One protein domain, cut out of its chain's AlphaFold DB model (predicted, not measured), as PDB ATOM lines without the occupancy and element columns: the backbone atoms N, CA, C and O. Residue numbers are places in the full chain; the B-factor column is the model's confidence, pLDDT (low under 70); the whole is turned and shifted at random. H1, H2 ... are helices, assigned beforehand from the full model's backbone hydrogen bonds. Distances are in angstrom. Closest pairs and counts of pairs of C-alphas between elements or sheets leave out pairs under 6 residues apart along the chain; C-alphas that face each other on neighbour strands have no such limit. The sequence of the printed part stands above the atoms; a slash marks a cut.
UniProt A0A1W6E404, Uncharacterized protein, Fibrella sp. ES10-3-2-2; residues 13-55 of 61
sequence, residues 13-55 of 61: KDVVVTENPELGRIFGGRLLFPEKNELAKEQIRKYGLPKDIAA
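This is residues 13 to 55 of the 61 residues of an uncharacterized protein of Fibrella sp. ES10-3-2-2 (UniProt A0A1W6E404). The printed part is an open, flat U: residues 13 to 20 make one arm, H1 and the link after it the base, and H2, slanting away, leads to H3 at the other tip. No helix packs on another. The 43 residues hold three named helices, H1, H2 and H3 in that order, and no named strand: all helix, extended, with a radius of gyration of the C-alphas of 14.9 A and spans of 36 by 29 by 10 A.

H1, residues 21 to 27, is apart from H2, residues 34 to 47, and from H3, residues 51 to 54. H2 and H3 are apart too. In H1 and H2 every O i to N i+4 pair is within hydrogen-bond range; H3 is too short for one, and its one O i to N i+3 pair is not within range.

H1 begins at C-alpha 21 (79.577, 105.471, 105.086) and is 9.7 A long. H2 measures 20.0 A. H3, 4.9 A, ends at C-alpha 54 (50.926, 102.406, 112.255).

The C-alphas farthest apart, of Asp 14 and Lys 46, are 37.7 A apart. The printed part has no cut and no long link. pLDDT is under 70 at residues 14 to 17, 19, 29 to 31 and 51 to 55.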
ATOM      1  N   LYS A  13      68.237 105.286 124.163       72.50
ATOM      2  CA  LYS A  13      68.995 106.547 124.236       72.50
ATOM      3  C   LYS A  13      70.510 106.326 124.305       72.50
ATOM      4  O   LYS A  13      71.260 107.207 123.910       72.50
ATOM      5  N   ASP A  14      70.936 105.149 124.762       69.75
ATOM      6  CA  ASP A  14      72.348 104.774 124.888       69.75
ATOM      7  C   ASP A  14      72.865 104.056 123.626       69.75
ATOM      8  O   ASP A  14      74.032 103.672 123.545       69.75
ATOM      9  N   VAL A  15      71.996 103.856 122.626       68.31
ATOM     10  CA  VAL A  15      72.357 103.246 121.347       68.31
ATOM     11  C   VAL A  15      72.963 104.320 120.453       68.31
ATOM     12  O   VAL A  15      72.262 105.122 119.839       68.31
ATOM     13  N   VAL A  16      74.288 104.315 120.356       67.88
ATOM     14  CA  VAL A  16      75.003 105.101 119.351       67.88
ATOM     15  C   VAL A  16      74.787 104.432 117.995       67.88
ATOM     16  O   VAL A  16      75.300 103.344 117.734       67.88
ATOM     17  N   VAL A  17      73.989 105.066 117.136       66.56
ATOM     18  CA  VAL A  17      73.811 104.623 115.750       66.56
ATOM     19  C   VAL A  17      75.013 105.106 114.951       66.56
ATOM     20  O   VAL A  17      75.089 106.266 114.555       66.56
ATOM     21  N   THR A  18      75.979 104.219 114.738       70.44
ATOM     22  CA  THR A  18      77.115 104.504 113.862       70.44
ATOM     23  C   THR A  18      76.680 104.304 112.415       70.44
ATOM     24  O   THR A  18      76.488 103.172 111.966       70.44
ATOM     25  N   GLU A  19      76.506 105.397 111.676       69.12
ATOM     26  CA  GLU A  19      76.265 105.326 110.236       69.12
ATOM     27  C   GLU A  19      77.517 104.784 109.540       69.12
ATOM     28  O   GLU A  19      78.617 105.311 109.703       69.12
ATOM     29  N   ASN A  20      77.366 103.701 108.775       79.94
ATOM     30  CA  ASN A  20      78.457 103.157 107.977       79.94
ATOM     31  C   ASN A  20      78.485 103.875 106.611       79.94
ATOM     32  O   ASN A  20      77.578 103.653 105.799       79.94
ATOM     33  N   PRO A  21      79.512 104.698 106.322       78.38
ATOM     34  CA  PRO A  21      79.577 105.471 105.086       78.38
ATOM     35  C   PRO A  21      79.745 104.597 103.836       78.38
ATOM     36  O   PRO A  21      79.294 104.985 102.761       78.38
ATOM     37  N   GLU A  22      80.335 103.403 103.947       80.44
ATOM     38  CA  GLU A  22      80.443 102.465 102.823       80.44
ATOM     39  C   GLU A  22      79.081 101.878 102.468       80.44
ATOM     40  O   GLU A  22      78.700 101.870 101.298       80.44
ATOM     41  N   LEU A  23      78.300 101.465 103.471       74.50
ATOM     42  CA  LEU A  23      76.927 101.010 103.247       74.50
ATOM     43  C   LEU A  23      76.056 102.149 102.710       74.50
ATOM     44  O   LEU A  23      75.291 101.937 101.772       74.50
ATOM     45  N   GLY A  24      76.228 103.365 103.231       76.06
ATOM     46  CA  GLY A  24      75.597 104.569 102.693       76.06
ATOM     47  C   GLY A  24      75.978 104.836 101.235       76.06
ATOM     48  O   GLY A  24      75.132 105.230 100.444       76.06
ATOM     49  N   ARG A  25      77.214 104.555 100.820       76.62
ATOM     50  CA  ARG A  25      77.646 104.722  99.424       76.62
ATOM     51  C   ARG A  25      77.130 103.618  98.496       76.62
ATOM     52  O   ARG A  25      76.793 103.897  97.349       76.62
ATOM     53  N   ILE A  26      77.095 102.371  98.966       73.81
ATOM     54  CA  ILE A  26      76.679 101.205  98.167       73.81
ATOM     55  C   ILE A  26      75.153 101.168  98.020       73.81
ATOM     56  O   ILE A  26      74.629 100.856  96.947       73.81
ATOM     57  N   PHE A  27      74.445 101.494  99.097       74.19
ATOM     58  CA  PHE A  27      73.004 101.301  99.222       74.19
ATOM     59  C   PHE A  27      72.217 102.601  99.399       74.19
ATOM     60  O   PHE A  27      70.998 102.595  99.233       74.19
ATOM     61  N   GLY A  28      72.874 103.724  99.694       70.12
ATOM     62  CA  GLY A  28      72.209 105.019  99.826       70.12
ATOM     63  C   GLY A  28      71.475 105.391  98.546       70.12
ATOM     64  O   GLY A  28      72.050 105.450  97.461       70.12
ATOM     65  N   GLY A  29      70.166 105.591  98.673       67.81
ATOM     66  CA  GLY A  29      69.283 105.933  97.559       67.81
ATOM     67  C   GLY A  29      68.882 104.763  96.654       67.81
ATOM     68  O   GLY A  29      68.047 104.963  95.772       67.81
ATOM     69  N   ARG A  30      69.404 103.543  96.859       69.00
ATOM     70  CA  ARG A  30      68.984 102.354  96.100       69.00
ATOM     71  C   ARG A  30      68.004 101.514  96.907       69.00
ATOM     72  O   ARG A  30      68.299 101.043  98.001       69.00
ATOM     73  N   LEU A  31      66.839 101.266  96.319       68.12
ATOM     74  CA  LEU A  31      65.909 100.256  96.808       68.12
ATOM     75  C   LEU A  31      66.537  98.876  96.613       68.12
ATOM     76  O   LEU A  31      66.677  98.415  95.486       68.12
ATOM     77  N   LEU A  32      66.912  98.230  97.717       74.31
ATOM     78  CA  LEU A  32      67.556  96.909  97.703       74.31
ATOM     79  C   LEU A  32      66.670  95.828  97.077       74.31
ATOM     80  O   LEU A  32      67.173  94.882  96.481       74.31
ATOM     81  N   PHE A  33      65.351  95.983  97.209       82.31
ATOM     82  CA  PHE A  33      64.349  95.037  96.722       82.31
ATOM     83  C   PHE A  33      63.123  95.793  96.185       82.31
ATOM     84  O   PHE A  33      62.102  95.862  96.872       82.31
ATOM     85  N   PRO A  34      63.205  96.395  94.986       81.62
ATOM     86  CA  PRO A  34      62.142  97.250  94.458       81.62
ATOM     87  C   PRO A  34      60.810  96.500  94.307       81.62
ATOM     88  O   PRO A  34      59.782  97.006  94.744       81.62
ATOM     89  N   GLU A  35      60.832  95.259  93.817       86.44
ATOM     90  CA  GLU A  35      59.630  94.423  93.651       86.44
ATOM     91  C   GLU A  35      58.915  94.143  94.979       86.44
ATOM     92  O   GLU A  35      57.697  94.273  95.088       86.44
ATOM     93  N   LYS A  36      59.679  93.811  96.028       85.06
ATOM     94  CA  LYS A  36      59.120  93.588  97.371       85.06
ATOM     95  C   LYS A  36      58.546  94.874  97.953       85.06
ATOM     96  O   LYS A  36      57.565  94.824  98.690       85.06
ATOM     97  N   ASN A  37      59.147  96.014  97.621       86.38
ATOM     98  CA  ASN A  37      58.677  97.309  98.078       86.38
ATOM     99  C   ASN A  37      57.348  97.697  97.415       86.38
ATOM    100  O   ASN A  37      56.466  98.216  98.096       86.38
ATOM    101  N   GLU A  38      57.172  97.397  96.126       88.38
ATOM    102  CA  GLU A  38      55.886  97.573  95.439       88.38
ATOM    103  C   GLU A  38      54.808  96.639  96.005       88.38
ATOM    104  O   GLU A  38      53.726  97.105  96.363       88.38
ATOM    105  N   LEU A  39      55.126  95.356  96.227       89.69
ATOM    106  CA  LEU A  39      54.199  94.425  96.883       89.69
ATOM    107  C   LEU A  39      53.773  94.942  98.269       89.69
ATOM    108  O   LEU A  39      52.592  94.920  98.615       89.69
ATOM    109  N   ALA A  40      54.722  95.445  99.065       86.38
ATOM    110  CA  ALA A  40      54.427  96.014 100.376       86.38
ATOM    111  C   ALA A  40      53.496  97.234 100.276       86.38
ATOM    112  O   ALA A  40      52.544  97.333 101.053       86.38
ATOM    113  N   LYS A  41      53.707  98.133  99.303       87.56
ATOM    114  CA  LYS A  41      52.811  99.276  99.053       87.56
ATOM    115  C   LYS A  41      51.396  98.825  98.702       87.56
ATOM    116  O   LYS A  41      50.438  99.390  99.230       87.56
ATOM    117  N   GLU A  42      51.246  97.812  97.852       90.69
ATOM    118  CA  GLU A  42      49.929  97.275  97.494       90.69
ATOM    119  C   GLU A  42      49.204  96.677  98.702       90.69
ATOM    120  O   GLU A  42      48.018  96.948  98.907       90.69
ATOM    121  N   GLN A  43      49.920  95.913  99.531       89.81
ATOM    122  CA  GLN A  43      49.377  95.334 100.762       89.81
ATOM    123  C   GLN A  43      48.938  96.430 101.741       89.81
ATOM    124  O   GLN A  43      47.817  96.385 102.246       89.81
ATOM    125  N   ILE A  44      49.768  97.459 101.939       88.62
ATOM    126  CA  ILE A  44      49.439  98.614 102.786       88.62
ATOM    127  C   ILE A  44      48.225  99.367 102.236       88.62
ATOM    128  O   ILE A  44      47.343  99.749 103.002       88.62
ATOM    129  N   ARG A  45      48.128  99.561 100.916       87.12
ATOM    130  CA  ARG A  45      46.968 100.219 100.298       87.12
ATOM    131  C   ARG A  45      45.684  99.418 100.510       87.12
ATOM    132  O   ARG A  45      44.631 100.005 100.736       87.12
ATOM    133  N   LYS A  46      45.760  98.090 100.400       89.81
ATOM    134  CA  LYS A  46      44.594  97.200 100.453       89.81
ATOM    135  C   LYS A  46      44.102  96.940 101.877       89.81
ATOM    136  O   LYS A  46      42.897  96.841 102.083       89.81
ATOM    137  N   TYR A  47      45.017  96.818 102.835       89.19
ATOM    138  CA  TYR A  47      44.704  96.374 104.196       89.19
ATOM    139  C   TYR A  47      45.029  97.413 105.279       89.19
ATOM    140  O   TYR A  47      44.695  97.205 106.445       89.19
ATOM    141  N   GLY A  48      45.641  98.539 104.906       85.31
ATOM    142  CA  GLY A  48      46.192  99.521 105.836       85.31
ATOM    143  C   GLY A  48      47.575  99.124 106.360       85.31
ATOM    144  O   GLY A  48      48.074  98.024 106.120       85.31
ATOM    145  N   LEU A  49      48.216 100.037 107.094       82.44
ATOM    146  CA  LEU A  49      49.426  99.705 107.846       82.44
ATOM    147  C   LEU A  49      49.066  98.772 109.015       82.44
ATOM    148  O   LEU A  49      48.077  99.027 109.709       82.44
ATOM    149  N   PRO A  50      49.872  97.732 109.293       77.12
ATOM    150  CA  PRO A  50      49.710  96.925 110.496       77.12
ATOM    151  C   PRO A  50      49.699  97.818 111.737       77.12
ATOM    152  O   PRO A  50      50.526  98.723 111.853       77.12
ATOM    153  N   LYS A  51      48.788  97.564 112.684       68.06
ATOM    154  CA  LYS A  51      48.621  98.394 113.895       68.06
ATOM    155  C   LYS A  51      49.913  98.533 114.710       68.06
ATOM    156  O   LYS A  51      50.142  99.581 115.306       68.06
ATOM    157  N   ASP A  52      50.773  97.516 114.666       67.25
ATOM    158  CA  ASP A  52      52.071  97.490 115.347       67.25
ATOM    159  C   ASP A  52      53.106  98.457 114.746       67.25
ATOM    160  O   ASP A  52      54.075  98.811 115.417       67.25
ATOM    161  N   ILE A  53      52.892  98.885 113.498       68.50
ATOM    162  CA  ILE A  53      53.746  99.816 112.743       68.50
ATOM    163  C   ILE A  53      53.062 101.187 112.604       68.50
ATOM    164  O   ILE A  53      53.728 102.217 112.585       68.50
ATOM    165  N   ALA A  54      51.727 101.209 112.515       62.59
ATOM    166  CA  ALA A  54      50.926 102.406 112.255       62.59
ATOM    167  C   ALA A  54      50.977 103.444 113.387       62.59
ATOM    168  O   ALA A  54      50.808 104.636 113.135       62.59
ATOM    169  N   ALA A  55      51.206 103.010 114.625       58.31
ATOM    170  CA  ALA A  55      51.439 103.920 115.733       58.31
ATOM    171  C   ALA A  55      52.950 104.101 115.926       58.31
ATOM    172  O   ALA A  55      53.615 103.131 116.311       58.31
TER     173      ALA A  55